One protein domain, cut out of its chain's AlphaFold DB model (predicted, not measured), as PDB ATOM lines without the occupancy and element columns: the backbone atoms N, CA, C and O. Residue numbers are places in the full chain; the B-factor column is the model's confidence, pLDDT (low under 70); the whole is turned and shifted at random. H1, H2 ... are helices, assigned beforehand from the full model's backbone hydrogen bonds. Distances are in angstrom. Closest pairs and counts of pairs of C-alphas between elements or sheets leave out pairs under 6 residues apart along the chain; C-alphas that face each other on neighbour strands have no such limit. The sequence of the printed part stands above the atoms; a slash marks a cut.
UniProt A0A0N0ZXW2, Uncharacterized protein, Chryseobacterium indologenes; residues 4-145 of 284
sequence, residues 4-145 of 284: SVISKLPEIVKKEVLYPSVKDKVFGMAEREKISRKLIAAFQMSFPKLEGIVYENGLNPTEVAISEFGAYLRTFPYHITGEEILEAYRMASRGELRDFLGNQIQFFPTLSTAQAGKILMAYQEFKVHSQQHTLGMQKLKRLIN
ATOM      1  N   SER A   4      96.328  89.957 149.899       63.16
ATOM      2  CA  SER A   4      96.537  89.972 148.441       63.16
ATOM      3  C   SER A   4      96.593  91.377 147.822       63.16
ATOM      4  O   SER A   4      97.164  91.554 146.746       63.16
ATOM      5  N   VAL A   5      96.004  92.383 148.478       65.38
ATOM      6  CA  VAL A   5      95.891  93.736 147.912       65.38
ATOM      7  C   VAL A   5      97.082  94.600 148.312       65.38
ATOM      8  O   VAL A   5      97.617  95.342 147.490       65.38
ATOM      9  N   ILE A   6      97.559  94.434 149.548       70.31
ATOM     10  CA  ILE A   6      98.758  95.108 150.065       70.31
ATOM     11  C   ILE A   6     100.005  94.691 149.274       70.31
ATOM     12  O   ILE A   6     100.846  95.530 148.956       70.31
ATOM     13  N   SER A   7     100.119  93.409 148.905       74.81
ATOM     14  CA  SER A   7     101.265  92.901 148.138       74.81
ATOM     15  C   SER A   7     101.373  93.518 146.738       74.81
ATOM     16  O   SER A   7     102.484  93.660 146.225       74.81
ATOM     17  N   LYS A   8     100.245  93.953 146.158       80.81
ATOM     18  CA  LYS A   8     100.150  94.581 144.828       80.81
ATOM     19  C   LYS A   8     100.357  96.101 144.835       80.81
ATOM     20  O   LYS A   8     100.299  96.719 143.770       80.81
ATOM     21  N   LEU A   9     100.553  96.725 145.999       83.06
ATOM     22  CA  LEU A   9     100.831  98.160 146.066       83.06
ATOM     23  C   LEU A   9     102.246  98.474 145.551       83.06
ATOM     24  O   LEU A   9     103.159  97.671 145.752       83.06
ATOM     25  N   PRO A  10     102.459  99.640 144.918       86.69
ATOM     26  CA  PRO A  10     103.802 100.111 144.598       86.69
ATOM     27  C   PRO A  10     104.670 100.218 145.857       86.69
ATOM     28  O   PRO A  10     104.178 100.616 146.916       86.69
ATOM     29  N   GLU A  11     105.966  99.929 145.741       86.12
ATOM     30  CA  GLU A  11     106.896  99.948 146.883       86.12
ATOM     31  C   GLU A  11     106.935 101.300 147.604       86.12
ATOM     32  O   GLU A  11     106.971 101.344 148.830       86.12
ATOM     33  N   ILE A  12     106.828 102.409 146.865       86.12
ATOM     34  CA  ILE A  12     106.766 103.759 147.446       86.12
ATOM     35  C   ILE A  12     105.572 103.939 148.399       86.12
ATOM     36  O   ILE A  12     105.686 104.617 149.413       86.12
ATOM     37  N   VAL A  13     104.446 103.279 148.114       86.06
ATOM     38  CA  VAL A  13     103.235 103.318 148.949       86.06
ATOM     39  C   VAL A  13     103.346 102.332 150.108       86.06
ATOM     40  O   VAL A  13     102.942 102.642 151.225       86.06
ATOM     41  N   LYS A  14     103.939 101.154 149.879       87.88
ATOM     42  CA  LYS A  14     104.204 100.186 150.953       87.88
ATOM     43  C   LYS A  14     105.103 100.779 152.036       87.88
ATOM     44  O   LYS A  14     104.784 100.645 153.213       87.88
ATOM     45  N   LYS A  15     106.179 101.471 151.643       88.19
ATOM     46  CA  LYS A  15     107.105 102.150 152.565       88.19
ATOM     47  C   LYS A  15     106.405 103.204 153.428       88.19
ATOM     48  O   LYS A  15     106.768 103.357 154.588       88.19
ATOM     49  N   GLU A  16     105.384 103.876 152.900       88.19
ATOM     50  CA  GLU A  16     104.614 104.898 153.625       88.19
ATOM     51  C   GLU A  16     103.565 104.302 154.585       88.19
ATOM     52  O   GLU A  16     103.331 104.854 155.657       88.19
ATOM     53  N   VAL A  17     102.933 103.177 154.223       86.31
ATOM     54  CA  VAL A  17     101.732 102.673 154.924       86.31
ATOM     55  C   VAL A  17     102.007 101.471 155.833       86.31
ATOM     56  O   VAL A  17     101.289 101.268 156.810       86.31
ATOM     57  N   LEU A  18     103.017 100.649 155.530       86.81
ATOM     58  CA  LEU A  18     103.282  99.401 156.266       86.81
ATOM     59  C   LEU A  18     104.262  99.554 157.427       86.81
ATOM     60  O   LEU A  18     104.429  98.614 158.202       86.81
ATOM     61  N   TYR A  19     104.914 100.709 157.544       88.69
ATOM     62  CA  TYR A  19     105.970 100.940 158.520       88.69
ATOM     63  C   TYR A  19     105.567 102.021 159.521       88.69
ATOM     64  O   TYR A  19     104.847 102.955 159.160       88.69
ATOM     65  N   PRO A  20     106.027 101.919 160.780       87.62
ATOM     66  CA  PRO A  20     105.727 102.923 161.783       87.62
ATOM     67  C   PRO A  20     106.350 104.271 161.408       87.62
ATOM     68  O   PRO A  20     107.449 104.361 160.851       87.62
ATOM     69  N   SER A  21     105.635 105.334 161.758       90.62
ATOM     70  CA  SER A  21     106.132 106.698 161.628       90.62
ATOM     71  C   SER A  21     107.320 106.931 162.552       90.62
ATOM     72  O   SER A  21     107.294 106.526 163.716       90.62
ATOM     73  N   VAL A  22     108.304 107.716 162.109       91.25
ATOM     74  CA  VAL A  22     109.366 108.183 163.019       91.25
ATOM     75  C   VAL A  22     108.844 109.139 164.093       91.25
ATOM     76  O   VAL A  22     109.562 109.438 165.042       91.25
ATOM     77  N   LYS A  23     107.599 109.612 163.976       91.12
ATOM     78  CA  LYS A  23     106.903 110.431 164.979       91.12
ATOM     79  C   LYS A  23     105.941 109.639 165.863       91.12
ATOM     80  O   LYS A  23     105.266 110.237 166.698       91.12
ATOM     81  N   ASP A  24     105.854 108.324 165.677       89.12
ATOM     82  CA  ASP A  24     104.960 107.489 166.468       89.12
ATOM     83  C   ASP A  24     105.300 107.584 167.968       89.12
ATOM     84  O   ASP A  24     106.473 107.622 168.353       89.12
ATOM     85  N   LYS A  25     104.272 107.656 168.824       84.81
ATOM     86  CA  LYS A  25     104.457 107.828 170.275       84.81
ATOM     87  C   LYS A  25     105.052 106.589 170.944       84.81
ATOM     88  O   LYS A  25     105.736 106.731 171.951       84.81
ATOM     89  N   VAL A  26     104.776 105.406 170.400       85.88
ATOM     90  CA  VAL A  26     105.170 104.112 170.963       85.88
ATOM     91  C   VAL A  26     106.458 103.628 170.305       85.88
ATOM     92  O   VAL A  26     107.429 103.318 170.988       85.88
ATOM     93  N   PHE A  27     106.500 103.618 168.971       87.81
ATOM     94  CA  PHE A  27     107.602 103.035 168.202       87.81
ATOM     95  C   PHE A  27     108.592 104.064 167.655       87.81
ATOM     96  O   PHE A  27     109.694 103.698 167.246       87.81
ATOM     97  N   GLY A  28     108.247 105.353 167.652       86.31
ATOM     98  CA  GLY A  28     109.027 106.369 166.947       86.31
ATOM     99  C   GLY A  28     110.436 106.557 167.505       86.31
ATOM    100  O   GLY A  28     111.350 106.823 166.737       86.31
ATOM    101  N   MET A  29     110.654 106.396 168.816       88.62
ATOM    102  CA  MET A  29     112.006 106.485 169.394       88.62
ATOM    103  C   MET A  29     112.918 105.370 168.883       88.62
ATOM    104  O   MET A  29     113.990 105.666 168.355       88.62
ATOM    105  N   ALA A  30     112.461 104.122 168.978       91.12
ATOM    106  CA  ALA A  30     113.204 102.968 168.488       91.12
ATOM    107  C   ALA A  30     113.421 103.043 166.970       91.12
ATOM    108  O   ALA A  30     114.514 102.755 166.487       91.12
ATOM    109  N   GLU A  31     112.412 103.486 166.211       91.38
ATOM    110  CA  GLU A  31     112.531 103.604 164.758       91.38
ATOM    111  C   GLU A  31     113.535 104.690 164.353       91.38
ATOM    112  O   GLU A  31     114.318 104.463 163.433       91.38
ATOM    113  N   ARG A  32     113.578 105.829 165.064       93.50
ATOM    114  CA  ARG A  32     114.573 106.895 164.845       93.50
ATOM    115  C   ARG A  32     115.993 106.407 165.098       93.50
ATOM    116  O   ARG A  32     116.861 106.632 164.266       93.50
ATOM    117  N   GLU A  33     116.236 105.709 166.200       91.50
ATOM    118  CA  GLU A  33     117.571 105.174 166.484       91.50
ATOM    119  C   GLU A  33     117.991 104.123 165.443       91.50
ATOM    120  O   GLU A  33     119.084 104.184 164.874       91.50
ATOM    121  N   LYS A  34     117.088 103.185 165.146       93.62
ATOM    122  CA  LYS A  34     117.293 102.126 164.156       93.62
ATOM    123  C   LYS A  34     117.608 102.693 162.774       93.62
ATOM    124  O   LYS A  34     118.539 102.211 162.129       93.62
ATOM    125  N   ILE A  35     116.859 103.697 162.305       93.81
ATOM    126  CA  ILE A  35     117.109 104.283 160.986       93.81
ATOM    127  C   ILE A  35     118.427 105.058 160.951       93.81
ATOM    128  O   ILE A  35     119.169 104.898 159.985       93.81
ATOM    129  N   SER A  36     118.780 105.803 162.006       91.81
ATOM    130  CA  SER A  36     120.081 106.480 162.095       91.81
ATOM    131  C   SER A  36     121.232 105.487 161.947       91.81
ATOM    132  O   SER A  36     122.108 105.672 161.106       91.81
ATOM    133  N   ARG A  37     121.198 104.377 162.700       92.00
ATOM    134  CA  ARG A  37     122.226 103.326 162.627       92.00
ATOM    135  C   ARG A  37     122.285 102.676 161.242       92.00
ATOM    136  O   ARG A  37     123.376 102.469 160.714       92.00
ATOM    137  N   LYS A  38     121.127 102.403 160.625       92.94
ATOM    138  CA  LYS A  38     121.052 101.881 159.250       92.94
ATOM    139  C   LYS A  38     121.679 102.840 158.237       92.94
ATOM    140  O   LYS A  38     122.409 102.373 157.373       92.94
ATOM    141  N   LEU A  39     121.408 104.144 158.327       92.38
ATOM    142  CA  LEU A  39     121.991 105.144 157.427       92.38
ATOM    143  C   LEU A  39     123.512 105.214 157.578       92.38
ATOM    144  O   LEU A  39     124.228 105.185 156.580       92.38
ATOM    145  N   ILE A  40     123.997 105.241 158.821       90.12
ATOM    146  CA  ILE A  40     125.431 105.282 159.119       90.12
ATOM    147  C   ILE A  40     126.144 104.082 158.494       90.12
ATOM    148  O   ILE A  40     127.143 104.259 157.802       90.12
ATOM    149  N   ALA A  41     125.594 102.879 158.678       89.81
ATOM    150  CA  ALA A  41     126.157 101.658 158.115       89.81
ATOM    151  C   ALA A  41     126.046 101.604 156.582       89.81
ATOM    152  O   ALA A  41     127.018 101.280 155.905       89.81
ATOM    153  N   ALA A  42     124.878 101.933 156.023       90.00
ATOM    154  CA  ALA A  42     124.610 101.805 154.589       90.00
ATOM    155  C   ALA A  42     125.410 102.794 153.732       90.00
ATOM    156  O   ALA A  42     125.753 102.469 152.599       90.00
ATOM    157  N   PHE A  43     125.698 103.984 154.263       89.38
ATOM    158  CA  PHE A  43     126.386 105.054 153.536       89.38
ATOM    159  C   PHE A  43     127.787 105.358 154.074       89.38
ATOM    160  O   PHE A  43     128.364 106.368 153.684       89.38
ATOM    161  N   GLN A  44     128.315 104.504 154.962       87.19
ATOM    162  CA  GLN A  44     129.648 104.637 155.562       87.19
ATOM    163  C   GLN A  44     129.912 106.059 156.087       87.19
ATOM    164  O   GLN A  44     130.920 106.685 155.767       87.19
ATOM    165  N   MET A  45     128.959 106.598 156.850       87.25
ATOM    166  CA  MET A  45     129.009 108.000 157.268       87.25
ATOM    167  C   MET A  45     130.193 108.261 158.206       87.25
ATOM    168  O   MET A  45     130.403 107.525 159.170       87.25
ATOM    169  N   SER A  46     130.941 109.330 157.938       81.31
ATOM    170  CA  SER A  46     132.108 109.735 158.724       81.31
ATOM    171  C   SER A  46     131.762 110.859 159.699       81.31
ATOM    172  O   SER A  46     131.125 111.841 159.313       81.31
ATOM    173  N   PHE A  47     132.248 110.748 160.935       81.50
ATOM    174  CA  PHE A  47     132.078 111.759 161.977       81.50
ATOM    175  C   PHE A  47     133.457 112.274 162.402       81.50
ATOM    176  O   PHE A  47     134.223 111.504 162.988       81.50
ATOM    177  N   PRO A  48     133.820 113.533 162.086       68.31
ATOM    178  CA  PRO A  48     135.092 114.087 162.527       68.31
ATOM    179  C   PRO A  48     135.128 114.135 164.060       68.31
ATOM    180  O   PRO A  48     134.129 114.455 164.707       68.31
ATOM    181  N   LYS A  49     136.282 113.806 164.649       66.00
ATOM    182  CA  LYS A  49     136.510 114.035 166.082       66.00
ATOM    183  C   LYS A  49     136.535 115.545 166.315       66.00
ATOM    184  O   LYS A  49     137.169 116.266 165.552       66.00
ATOM    185  N   LEU A  50     135.836 116.016 167.343       61.09
ATOM    186  CA  LEU A  50     135.836 117.432 167.697       61.09
ATOM    187  C   LEU A  50     137.190 117.759 168.339       61.09
ATOM    188  O   LEU A  50     137.526 117.214 169.392       61.09
ATOM    189  N   GLU A  51     137.990 118.600 167.683       50.72
ATOM    190  CA  GLU A  51     139.271 119.066 168.221       50.72
ATOM    191  C   GLU A  51     139.047 119.852 169.526       50.72
ATOM    192  O   GLU A  51     138.136 120.672 169.621       50.72
ATOM    193  N   GLY A  52     139.867 119.587 170.551       55.94
ATOM    194  CA  GLY A  52     139.828 120.299 171.837       55.94
ATOM    195  C   GLY A  52     138.945 119.684 172.931       55.94
ATOM    196  O   GLY A  52     138.944 120.191 174.050       55.94
ATOM    197  N   ILE A  53     138.236 118.582 172.662       54.94
ATOM    198  CA  ILE A  53     137.497 117.838 173.694       54.94
ATOM    199  C   ILE A  53     138.365 116.678 174.188       54.94
ATOM    200  O   ILE A  53     138.623 115.720 173.458       54.94
ATOM    201  N   VAL A  54     138.815 116.749 175.443       50.31
ATOM    202  CA  VAL A  54     139.440 115.607 176.116       50.31
ATOM    203  C   VAL A  54     138.333 114.595 176.420       50.31
ATOM    204  O   VAL A  54     137.470 114.826 177.265       50.31
ATOM    205  N   TYR A  55     138.319 113.478 175.691       56.88
ATOM    206  CA  TYR A  55     137.372 112.376 175.886       56.88
ATOM    207  C   TYR A  55     137.735 111.562 177.138       56.88
ATOM    208  O   TYR A  55     138.015 110.374 177.051       56.88
ATOM    209  N   GLU A  56     137.747 112.195 178.309       53.69
ATOM    210  CA  GLU A  56     138.089 111.529 179.573       53.69
ATOM    211  C   GLU A  56     136.972 110.593 180.064       53.69
ATOM    212  O   GLU A  56     137.264 109.648 180.783       53.69
ATOM    213  N   ASN A  57     135.722 110.788 179.605       55.09
ATOM    214  CA  ASN A  57     134.581 109.863 179.776       55.09
ATOM    215  C   ASN A  57     133.587 109.861 178.573       55.09
ATOM    216  O   ASN A  57     132.418 109.515 178.706       55.09
ATOM    217  N   GLY A  58     134.081 110.241 177.382       52.16
ATOM    218  CA  GLY A  58     133.684 109.704 176.066       52.16
ATOM    219  C   GLY A  58     132.249 109.864 175.531       52.16
ATOM    220  O   GLY A  58     131.587 108.858 175.300       52.16
ATOM    221  N   LEU A  59     131.798 111.071 175.168       64.25
ATOM    222  CA  LEU A  59     130.674 111.204 174.219       64.25
ATOM    223  C   LEU A  59     131.115 110.710 172.828       64.25
ATOM    224  O   LEU A  59     131.934 111.349 172.168       64.25
ATOM    225  N   ASN A  60     130.588 109.568 172.379       79.25
ATOM    226  CA  ASN A  60     130.861 109.013 171.053       79.25
ATOM    227  C   ASN A  60     130.258 109.933 169.966       79.25
ATOM    228  O   ASN A  60     129.036 110.110 169.952       79.25
ATOM    229  N   PRO A  61     131.047 110.489 169.019       80.75
ATOM    230  CA  PRO A  61     130.533 111.361 167.953       80.75
ATOM    231  C   PRO A  61     129.382 110.740 167.150       80.75
ATOM    232  O   PRO A  61     128.472 111.433 166.700       80.75
ATOM    233  N   THR A  62     129.387 109.413 167.030       84.19
ATOM    234  CA  THR A  62     128.322 108.641 166.385       84.19
ATOM    235  C   THR A  62     127.012 108.725 167.168       84.19
ATOM    236  O   THR A  62     125.947 108.887 166.580       84.19
ATOM    237  N   GLU A  63     127.066 108.629 168.496       85.94
ATOM    238  CA  GLU A  63     125.883 108.707 169.363       85.94
ATOM    239  C   GLU A  63     125.305 110.120 169.394       85.94
ATOM    240  O   GLU A  63     124.086 110.282 169.351       85.94
ATOM    241  N   VAL A  64     126.175 111.135 169.375       85.94
ATOM    242  CA  VAL A  64     125.764 112.538 169.233       85.94
ATOM    243  C   VAL A  64     125.006 112.731 167.921       85.94
ATOM    244  O   VAL A  64     123.872 113.204 167.939       85.94
ATOM    245  N   ALA A  65     125.558 112.267 166.797       86.12
ATOM    246  CA  ALA A  65     124.896 112.374 165.499       86.12
ATOM    247  C   ALA A  65     123.563 111.607 165.437       86.12
ATOM    248  O   ALA A  65     122.584 112.107 164.881       86.12
ATOM    249  N   ILE A  66     123.488 110.409 166.031       89.44
ATOM    250  CA  ILE A  66     122.236 109.644 166.142       89.44
ATOM    251  C   ILE A  66     121.188 110.437 166.934       89.44
ATOM    252  O   ILE A  66     120.025 110.484 166.523       89.44
ATOM    253  N   SER A  67     121.593 111.057 168.044       88.56
ATOM    254  CA  SER A  67     120.719 111.859 168.903       88.56
ATOM    255  C   SER A  67     120.216 113.114 168.188       88.56
ATOM    256  O   SER A  67     119.008 113.352 168.139       88.56
ATOM    257  N   GLU A  68     121.110 113.876 167.554       89.31
ATOM    258  CA  GLU A  68     120.770 115.093 166.807       89.31
ATOM    259  C   GLU A  68     119.848 114.798 165.623       89.31
ATOM    260  O   GLU A  68     118.808 115.442 165.453       89.31
ATOM    261  N   PHE A  69     120.181 113.778 164.828       91.69
ATOM    262  CA  PHE A  69     119.349 113.364 163.707       91.69
ATOM    263  C   PHE A  69     117.990 112.837 164.182       91.69
ATOM    264  O   PHE A  69     116.955 113.194 163.622       91.69
ATOM    265  N   GLY A  70     117.955 112.056 165.266       91.06
ATOM    266  CA  GLY A  70     116.709 111.616 165.891       91.06
ATOM    267  C   GLY A  70     115.851 112.789 166.384       91.06
ATOM    268  O   GLY A  70     114.641 112.823 166.148       91.06
ATOM    269  N   ALA A  71     116.454 113.790 167.026       90.50
ATOM    270  CA  ALA A  71     115.752 114.996 167.455       90.50
ATOM    271  C   ALA A  71     115.169 115.766 166.260       90.50
ATOM    272  O   ALA A  71     114.015 116.199 166.322       90.50
ATOM    273  N   TYR A  72     115.925 115.863 165.165       93.38
ATOM    274  CA  TYR A  72     115.485 116.469 163.913       93.38
ATOM    275  C   TYR A  72     114.312 115.715 163.265       93.38
ATOM    276  O   TYR A  72     113.301 116.320 162.915       93.38
ATOM    277  N   LEU A  73     114.378 114.384 163.162       92.38
ATOM    278  CA  LEU A  73     113.289 113.577 162.592       92.38
ATOM    279  C   LEU A  73     111.972 113.728 163.364       92.38
ATOM    280  O   LEU A  73     110.891 113.674 162.776       92.38
ATOM    281  N   ARG A  74     112.050 113.940 164.682       90.44
ATOM    282  CA  ARG A  74     110.876 114.199 165.523       90.44
ATOM    283  C   ARG A  74     110.197 115.529 165.174       90.44
ATOM    284  O   ARG A  74     108.971 115.602 165.244       90.44
ATOM    285  N   THR A  75     110.962 116.559 164.814       90.81
ATOM    286  CA  THR A  75     110.453 117.914 164.521       90.81
ATOM    287  C   THR A  75     110.225 118.185 163.034       90.81
ATOM    288  O   THR A  75     109.555 119.160 162.701       90.81
ATOM    289  N   PHE A  76     110.722 117.327 162.140       90.56
ATOM    290  CA  PHE A  76     110.523 117.431 160.692       90.56
ATOM    291  C   PHE A  76     109.035 117.619 160.348       90.56
ATOM    292  O   PHE A  76     108.227 116.888 160.898       90.56
ATOM    293  N   PRO A  77     108.604 118.544 159.473       87.50
ATOM    294  CA  PRO A  77     107.184 118.906 159.339       87.50
ATOM    295  C   PRO A  77     106.273 117.785 158.811       87.50
ATOM    296  O   PRO A  77     105.109 117.707 159.201       87.50
ATOM    297  N   TYR A  78     106.787 116.868 157.991       88.62
ATOM    298  CA  TYR A  78     105.965 115.850 157.329       88.62
ATOM    299  C   TYR A  78     105.826 114.556 158.137       88.62
ATOM    300  O   TYR A  78     106.583 114.284 159.071       88.62
ATOM    301  N   HIS A  79     104.819 113.755 157.787       88.50
ATOM    302  CA  HIS A  79     104.754 112.356 158.195       88.50
ATOM    303  C   HIS A  79     105.707 111.543 157.312       88.50
ATOM    304  O   HIS A  79     105.628 111.631 156.086       88.50
ATOM    305  N   ILE A  80     106.608 110.780 157.927       92.62
ATOM    306  CA  ILE A  80     107.576 109.949 157.210       92.62
ATOM    307  C   ILE A  80     107.921 108.699 158.029       92.62
ATOM    308  O   ILE A  80     107.973 108.753 159.262       92.62
ATOM    309  N   THR A  81     108.136 107.574 157.356       94.19
ATOM    310  CA  THR A  81     108.579 106.320 157.983       94.19
ATOM    311  C   THR A  81     110.098 106.143 157.890       94.19
ATOM    312  O   THR A  81     110.779 106.812 157.110       94.19
ATOM    313  N   GLY A  82     110.655 105.216 158.676       92.44
ATOM    314  CA  GLY A  82     112.078 104.867 158.593       92.44
ATOM    315  C   GLY A  82     112.489 104.369 157.201       92.44
ATOM    316  O   GLY A  82     113.529 104.765 156.676       92.44
ATOM    317  N   GLU A  83     111.653 103.556 156.556       93.25
ATOM    318  CA  GLU A  83     111.949 103.023 155.219       93.25
ATOM    319  C   GLU A  83     111.851 104.087 154.117       93.25
ATOM    320  O   GLU A  83     112.604 104.035 153.146       93.25
ATOM    321  N   GLU A  84     110.983 105.090 154.276       95.06
ATOM    322  CA  GLU A  84     110.976 106.267 153.400       95.06
ATOM    323  C   GLU A  84     112.250 107.102 153.546       95.06
ATOM    324  O   GLU A  84     112.804 107.544 152.544       95.06
ATOM    325  N   ILE A  85     112.751 107.286 154.772       95.44
ATOM    326  CA  ILE A  85     114.025 107.980 155.010       95.44
ATOM    327  C   ILE A  85     115.176 107.217 154.348       95.44
ATOM    328  O   ILE A  85     116.001 107.825 153.668       95.44
ATOM    329  N   LEU A  86     115.228 105.890 154.502       94.12
ATOM    330  CA  LEU A  86     116.267 105.075 153.872       94.12
ATOM    331  C   LEU A  86     116.232 105.200 152.347       94.12
ATOM    332  O   LEU A  86     117.276 105.338 151.710       94.12
ATOM    333  N   GLU A  87     115.033 105.168 151.765       94.56
ATOM    334  CA  GLU A  87     114.860 105.330 150.327       94.56
ATOM    335  C   GLU A  87     115.262 106.724 149.855       94.56
ATOM    336  O   GLU A  87     115.990 106.833 148.875       94.56
ATOM    337  N   ALA A  88     114.873 107.777 150.577       94.75
ATOM    338  CA  ALA A  88     115.264 109.145 150.257       94.75
ATOM    339  C   ALA A  88     116.792 109.288 150.174       94.75
ATOM    340  O   ALA A  88     117.315 109.873 149.226       94.75
ATOM    341  N   TYR A  89     117.521 108.689 151.118       94.75
ATOM    342  CA  TYR A  89     118.982 108.691 151.106       94.75
ATOM    343  C   TYR A  89     119.571 107.862 149.951       94.75
ATOM    344  O   TYR A  89     120.537 108.302 149.332       94.75
ATOM    345  N   ARG A  90     118.974 106.716 149.590       93.94
ATOM    346  CA  ARG A  90     119.388 105.930 148.405       93.94
ATOM    347  C   ARG A  90     119.141 106.676 147.096       93.94
ATOM    348  O   ARG A  90     119.942 106.609 146.170       93.94
ATOM    349  N   MET A  91     118.020 107.380 146.994       93.38
ATOM    350  CA  MET A  91     117.711 108.210 145.835       93.38
ATOM    351  C   MET A  91     118.678 109.393 145.739       93.38
ATOM    352  O   MET A  91     119.179 109.683 144.655       93.38
ATOM    353  N   ALA A  92     119.002 110.030 146.869       93.06
ATOM    354  CA  ALA A  92     120.008 111.087 146.925       93.06
ATOM    355  C   ALA A  92     121.392 110.580 146.489       93.06
ATOM    356  O   ALA A  92     122.031 111.213 145.654       93.06
ATOM    357  N   SER A  93     121.830 109.414 146.980       91.81
ATOM    358  CA  SER A  93     123.123 108.832 146.596       91.81
ATOM    359  C   SER A  93     123.187 108.435 145.117       91.81
ATOM    360  O   SER A  93     124.268 108.421 144.537       91.81
ATOM    361  N   ARG A  94     122.042 108.123 144.494       92.94
ATOM    362  CA  ARG A  94     121.918 107.857 143.048       92.94
ATOM    363  C   ARG A  94     121.726 109.118 142.200       92.94
ATOM    364  O   ARG A  94     121.708 109.019 140.979       92.94
ATOM    365  N   GLY A  95     121.573 110.291 142.817       90.25
ATOM    366  CA  GLY A  95     121.341 111.539 142.089       90.25
ATOM    367  C   GLY A  95     119.927 111.713 141.533       90.25
ATOM    368  O   GLY A  95     119.714 112.521 140.636       90.25
ATOM    369  N   GLU A  96     118.956 110.961 142.047       91.50
ATOM    370  CA  GLU A  96     117.573 110.965 141.552       91.50
ATOM    371  C   GLU A  96     116.731 112.106 142.147       91.50
ATOM    372  O   GLU A  96     115.669 112.435 141.618       91.50
ATOM    373  N   LEU A  97     117.191 112.716 143.247       92.31
ATOM    374  CA  LEU A  97     116.500 113.818 143.917       92.31
ATOM    375  C   LEU A  97     117.015 115.177 143.449       92.31
ATOM    376  O   LEU A  97     118.225 115.405 143.347       92.31
ATOM    377  N   ARG A  98     116.073 116.095 143.227       90.44
ATOM    378  CA  ARG A  98     116.337 117.482 142.848       90.44
ATOM    379  C   ARG A  98     115.876 118.431 143.944       90.44
ATOM    380  O   ARG A  98     114.914 118.134 144.644       90.44
ATOM    381  N   ASP A  99     116.581 119.540 144.105       84.38
ATOM    382  CA  ASP A  99     116.151 120.640 144.958       84.38
ATOM    383  C   ASP A  99     115.019 121.453 144.299       84.38
ATOM    384  O   ASP A  99     114.651 121.237 143.143       84.38
ATOM    385  N   PHE A 100     114.496 122.433 145.036       79.50
ATOM    386  CA  PHE A 100     113.442 123.343 144.577       79.50
ATOM    387  C   PHE A 100     113.845 124.210 143.366       79.50
ATOM    388  O   PHE A 100     112.982 124.813 142.730       79.50
ATOM    389  N   LEU A 101     115.141 124.293 143.045       82.62
ATOM    390  CA  LEU A 101     115.683 124.987 141.873       82.62
ATOM    391  C   LEU A 101     115.926 124.031 140.691       82.62
ATOM    392  O   LEU A 101     116.348 124.472 139.624       82.62
ATOM    393  N   GLY A 102     115.656 122.733 140.858       83.12
ATOM    394  CA  GLY A 102     115.849 121.697 139.847       83.12
ATOM    395  C   GLY A 102     117.257 121.096 139.798       83.12
ATOM    396  O   GLY A 102     117.509 120.232 138.948       83.12
ATOM    397  N   ASN A 103     118.162 121.495 140.695       87.69
ATOM    398  CA  ASN A 103     119.526 120.973 140.765       87.69
ATOM    399  C   ASN A 103     119.561 119.636 141.496       87.69
ATOM    400  O   ASN A 103     118.821 119.410 142.449       87.69
ATOM    401  N   GLN A 104     120.465 118.751 141.088       90.50
ATOM    402  CA  GLN A 104     120.681 117.483 141.775       90.50
ATOM    403  C   GLN A 104     121.193 117.716 143.202       90.50
ATOM    404  O   GLN A 104     122.133 118.483 143.420       90.50
ATOM    405  N   ILE A 105     120.600 117.025 144.179       88.38
ATOM    406  CA  ILE A 105     121.073 117.098 145.563       88.38
ATOM    407  C   ILE A 105     122.430 116.412 145.671       88.38
ATOM    408  O   ILE A 105     122.570 115.227 145.374       88.38
ATOM    409  N   GLN A 106     123.421 117.158 146.151       84.81
ATOM    410  CA  GLN A 106     124.726 116.600 146.481       84.81
ATOM    411  C   GLN A 106     124.630 115.776 147.764       84.81
ATOM    412  O   GLN A 106     124.198 116.263 148.813       84.81
ATOM    413  N   PHE A 107     125.026 114.512 147.657       87.75
ATOM    414  CA  PHE A 107     125.081 113.588 148.772       87.75
ATOM    415  C   PHE A 107     126.501 113.538 149.340       87.75
ATOM    416  O   PHE A 107     127.431 113.119 148.657       87.75
ATOM    417  N   PHE A 108     126.648 113.929 150.603       86.38
ATOM    418  CA  PHE A 108     127.873 113.747 151.375       86.38
ATOM    419  C   PHE A 108     127.685 112.627 152.406       86.38
ATOM    420  O   PHE A 108     126.587 112.496 152.960       86.38
ATOM    421  N   PRO A 109     128.727 111.832 152.707       85.62
ATOM    422  CA  PRO A 109     128.673 110.749 153.690       85.62
ATOM    423  C   PRO A 109     128.728 111.298 155.129       85.62
ATOM    424  O   PRO A 109     129.600 110.955 155.921       85.62
ATOM    425  N   THR A 110     127.790 112.182 155.473       85.69
ATOM    426  CA  THR A 110     127.642 112.786 156.803       85.69
ATOM    427  C   THR A 110     126.176 112.778 157.219       85.69
ATOM    428  O   THR A 110     125.289 112.964 156.383       85.69
ATOM    429  N   LEU A 111     125.901 112.593 158.512       84.25
ATOM    430  CA  LEU A 111     124.539 112.638 159.056       84.25
ATOM    431  C   LEU A 111     124.200 114.043 159.577       84.25
ATOM    432  O   LEU A 111     123.885 114.222 160.750       84.25
ATOM    433  N   SER A 112     124.306 115.062 158.719       87.25
ATOM    434  CA  SER A 112     123.973 116.441 159.102       87.25
ATOM    435  C   SER A 112     122.480 116.737 158.936       87.25
ATOM    436  O   SER A 112     121.842 116.336 157.957       87.25
ATOM    437  N   THR A 113     121.909 117.500 159.870       87.81
ATOM    438  CA  THR A 113     120.495 117.920 159.827       87.81
ATOM    439  C   THR A 113     120.184 118.792 158.606       87.81
ATOM    440  O   THR A 113     119.108 118.681 158.020       87.81
ATOM    441  N   ALA A 114     121.145 119.607 158.160       87.44
ATOM    442  CA  ALA A 114     121.008 120.445 156.972       87.44
ATOM    443  C   ALA A 114     120.871 119.614 155.684       87.44
ATOM    444  O   ALA A 114     119.965 119.851 154.880       87.44
ATOM    445  N   GLN A 115     121.738 118.614 155.489       89.62
ATOM    446  CA  GLN A 115     121.653 117.714 154.337       89.62
ATOM    447  C   GLN A 115     120.396 116.843 154.415       89.62
ATOM    448  O   GLN A 115     119.694 116.687 153.414       89.62
ATOM    449  N   ALA A 116     120.064 116.347 155.609       91.81
ATOM    450  CA  ALA A 116     118.827 115.622 155.852       91.81
ATOM    451  C   ALA A 116     117.591 116.427 155.441       91.81
ATOM    452  O   ALA A 116     116.704 115.889 154.785       91.81
ATOM    453  N   GLY A 117     117.535 117.718 155.776       91.19
ATOM    454  CA  GLY A 117     116.451 118.601 155.347       91.19
ATOM    455  C   GLY A 117     116.296 118.657 153.842       91.19
ATOM    456  O   GLY A 117     115.197 118.418 153.343       91.19
ATOM    457  N   LYS A 118     117.391 118.873 153.113       91.56
ATOM    458  CA  LYS A 118     117.365 118.899 151.644       91.56
ATOM    459  C   LYS A 118     116.862 117.575 151.064       91.56
ATOM    460  O   LYS A 118     115.930 117.580 150.265       91.56
ATOM    461  N   ILE A 119     117.434 116.451 151.502       94.44
ATOM    462  CA  ILE A 119     117.086 115.108 151.008       94.44
ATOM    463  C   ILE A 119     115.616 114.782 151.285       94.44
ATOM    464  O   ILE A 119     114.891 114.368 150.383       94.44
ATOM    465  N   LEU A 120     115.161 114.971 152.526       94.81
ATOM    466  CA  LEU A 120     113.809 114.584 152.914       94.81
ATOM    467  C   LEU A 120     112.750 115.482 152.269       94.81
ATOM    468  O   LEU A 120     111.708 114.967 151.872       94.81
ATOM    469  N   MET A 121     112.997 116.788 152.124       92.88
ATOM    470  CA  MET A 121     112.072 117.679 151.411       92.88
ATOM    471  C   MET A 121     111.952 117.294 149.934       92.88
ATOM    472  O   MET A 121     110.839 117.107 149.448       92.88
ATOM    473  N   ALA A 122     113.074 117.071 149.248       93.12
ATOM    474  CA  ALA A 122     113.055 116.653 147.848       93.12
ATOM    475  C   ALA A 122     112.390 115.290 147.640       93.12
ATOM    476  O   ALA A 122     111.696 115.081 146.648       93.12
ATOM    477  N   TYR A 123     112.541 114.361 148.586       94.12
ATOM    478  CA  TYR A 123     111.807 113.100 148.541       94.12
ATOM    479  C   TYR A 123     110.291 113.307 148.687       94.12
ATOM    480  O   TYR A 123     109.517 112.671 147.973       94.12
ATOM    481  N   GLN A 124     109.840 114.214 149.564       91.75
ATOM    482  CA  GLN A 124     108.411 114.544 149.664       91.75
ATOM    483  C   GLN A 124     107.881 115.145 148.356       91.75
ATOM    484  O   GLN A 124     106.816 114.742 147.891       91.75
ATOM    485  N   GLU A 125     108.635 116.045 147.724       89.94
ATOM    486  CA  GLU A 125     108.274 116.594 146.413       89.94
ATOM    487  C   GLU A 125     108.237 115.507 145.333       89.94
ATOM    488  O   GLU A 125     107.270 115.427 144.572       89.94
ATOM    489  N   PHE A 126     109.227 114.615 145.300       91.38
ATOM    490  CA  PHE A 126     109.245 113.468 144.395       91.38
ATOM    491  C   PHE A 126     107.999 112.583 144.560       91.38
ATOM    492  O   PHE A 126     107.386 112.195 143.563       91.38
ATOM    493  N   LYS A 127     107.574 112.301 145.800       89.62
ATOM    494  CA  LYS A 127     106.351 111.525 146.065       89.62
ATOM    495  C   LYS A 127     105.112 112.185 145.469       89.62
ATOM    496  O   LYS A 127     104.331 111.501 144.815       89.62
ATOM    497  N   VAL A 128     104.956 113.497 145.657       84.12
ATOM    498  CA  VAL A 128     103.805 114.259 145.137       84.12
ATOM    499  C   VAL A 128     103.718 114.173 143.612       84.12
ATOM    500  O   VAL A 128     102.624 114.051 143.067       84.12
ATOM    501  N   HIS A 129     104.858 114.179 142.922       84.88
ATOM    502  CA  HIS A 129     104.911 114.102 141.459       84.88
ATOM    503  C   HIS A 129     104.941 112.662 140.916       84.88
ATOM    504  O   HIS A 129     104.841 112.450 139.707       84.88
ATOM    505  N   SER A 130     105.048 111.649 141.782       86.88
ATOM    506  CA  SER A 130     105.080 110.248 141.369       86.88
ATOM    507  C   SER A 130     103.685 109.747 140.989       86.88
ATOM    508  O   SER A 130     102.774 109.627 141.817       86.88
ATOM    509  N   GLN A 131     103.529 109.361 139.719       86.00
ATOM    510  CA  GLN A 131     102.292 108.757 139.223       86.00
ATOM    511  C   GLN A 131     101.977 107.439 139.950       86.00
ATOM    512  O   GLN A 131     100.818 107.159 140.261       86.00
ATOM    513  N   GLN A 132     103.005 106.642 140.265       86.00
ATOM    514  CA  GLN A 132     102.840 105.380 140.988       86.00
ATOM    515  C   GLN A 132     102.322 105.605 142.412       86.00
ATOM    516  O   GLN A 132     101.417 104.890 142.848       86.00
ATOM    517  N   HIS A 133     102.848 106.615 143.115       89.06
ATOM    518  CA  HIS A 133     102.365 106.996 144.446       89.06
ATOM    519  C   HIS A 133     100.905 107.441 144.395       89.06
ATOM    520  O   HIS A 133     100.056 106.858 145.073       89.06
ATOM    521  N   THR A 134     100.587 108.379 143.500       85.12
ATOM    522  CA  THR A 134      99.231 108.923 143.343       85.12
ATOM    523  C   THR A 134      98.200 107.826 143.056       85.12
ATOM    524  O   THR A 134      97.168 107.747 143.726       85.12
ATOM    525  N   LEU A 135      98.483 106.932 142.100       85.06
ATOM    526  CA  LEU A 135      97.584 105.826 141.753       85.06
ATOM    527  C   LEU A 135      97.452 104.804 142.891       85.06
ATOM    528  O   LEU A 135      96.354 104.307 143.150       85.06
ATOM    529  N   GLY A 136      98.547 104.483 143.584       83.12
ATOM    530  CA  GLY A 136      98.518 103.550 144.711       83.12
ATOM    531  C   GLY A 136      97.718 104.091 145.900       83.12
ATOM    532  O   GLY A 136      96.899 103.367 146.469       83.12
ATOM    533  N   MET A 137      97.857 105.383 146.209       84.31
ATOM    534  CA  MET A 137      97.071 106.049 147.253       84.31
ATOM    535  C   MET A 137      95.583 106.143 146.897       84.31
ATOM    536  O   MET A 137      94.733 105.969 147.769       84.31
ATOM    537  N   GLN A 138      95.236 106.357 145.624       83.44
ATOM    538  CA  GLN A 138      93.840 106.302 145.170       83.44
ATOM    539  C   GLN A 138      93.232 104.905 145.346       83.44
ATOM    540  O   GLN A 138      92.104 104.793 145.827       83.44
ATOM    541  N   LYS A 139      93.978 103.840 145.016       82.38
ATOM    542  CA  LYS A 139      93.537 102.455 145.255       82.38
ATOM    543  C   LYS A 139      93.280 102.199 146.741       82.38
ATOM    544  O   LYS A 139      92.237 101.653 147.079       82.38
ATOM    545  N   LEU A 140      94.175 102.645 147.624       81.50
ATOM    546  CA  LEU A 140      93.983 102.540 149.075       81.50
ATOM    547  C   LEU A 140      92.741 103.290 149.563       81.50
ATOM    548  O   LEU A 140      91.953 102.730 150.320       81.50
ATOM    549  N   LYS A 141      92.523 104.525 149.094       80.94
ATOM    550  CA  LYS A 141      91.329 105.305 149.451       80.94
ATOM    551  C   LYS A 141      90.036 104.595 149.054       80.94
ATOM    552  O   LYS A 141      89.119 104.557 149.865       80.94
ATOM    553  N   ARG A 142      89.991 103.986 147.863       78.25
ATOM    554  CA  ARG A 142      88.843 103.183 147.400       78.25
ATOM    555  C   ARG A 142      88.623 101.909 148.217       78.25
ATOM    556  O   ARG A 142      87.501 101.442 148.302       78.25
ATOM    557  N   LEU A 143      89.670 101.328 148.802       76.75
ATOM    558  CA  LEU A 143      89.539 100.133 149.646       76.75
ATOM    559  C   LEU A 143      89.034 100.468 151.048       76.75
ATOM    560  O   LEU A 143      88.245  99.717 151.609       76.75
ATOM    561  N   ILE A 144      89.518 101.574 151.619       77.12
ATOM    562  CA  ILE A 144      89.112 102.037 152.953       77.12
ATOM    563  C   ILE A 144      87.686 102.594 152.899       77.12
ATOM    564  O   ILE A 144      86.878 102.296 153.771       77.12
ATOM    565  N   ASN A 145      87.382 103.358 151.849       73.12
ATOM    566  CA  ASN A 145      86.064 103.907 151.566       73.12
ATOM    567  C   ASN A 145      85.612 103.407 150.190       73.12
ATOM    568  O   ASN A 145      85.813 104.122 149.199       73.12
TER     569      ASN A 145
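This is residues 4 to 145 of the 284 residues of an uncharacterized protein of Chryseobacterium indologenes (UniProt A0A0N0ZXW2). An elongated cluster of mostly crossed helices is built round H4 in the middle: H1, H2 and H5 pack on it, and H3 packs on H2. H6 packs on H1 at one end of the long axis; at the other end residues 51 to 59 stick out. The printed part has 142 residues with six named helices, H1 to H6 in order, and no named strand: all helix. It is only just compact, close to loose, with a radius of gyration of the C-alphas of 16.9 A, spanning 59 by 37 by 23 A.

Start at H1, residues 11 to 17; it touches residues 83 to 84 of the hub H4, residues 82 to 93, the closest C-alphas being Lys 15 and Glu 83, 5.6 A apart. H2, residues 28 to 42, touches H4 at a shallow tilt of 28 degrees, the same way; look at C-alphas 35 and 82, the closest, 5.6 A apart. H3, residues 61 to 75, touches H2 at a steep tilt of 50 degrees, opposite ways, closest at C-alphas 32 and 70, 5.3 A. H5, residues 113 to 129, touches H4 with residues 119 to 123 alone, about perpendicular at 84 degrees, closest at C-alphas 88 and 123, 5.5 A. H6, residues 131 to 144, touches H1 with residues 132 to 137 alone, closest at C-alphas 13 and 133, 5.9 A; H4 and H6 are apart. Every O i to N i+4 pair is within hydrogen-bond range in H2, H3, H4, H5 and H6, and 2 of 3 in H1.

Find C-alpha 11 at (106.896, 99.948, 146.883), where H1 begins its 9.9 A. H2 runs 20.4 A, H3 21.4 A, H4 16.8 A and H5 24.4 A; H6 runs 20.2 A to C-alpha 144 at (89.112, 102.037, 152.953).

The C-alphas of Val 54 and Asn 145, the two farthest apart, are 59.9 A apart. The printed part has no cut; the links H2 to H3 and H4 to H5 are long. Mean pLDDT of the printed part is 85.2; residues 4 to 5 and 48 to 59 are under 70.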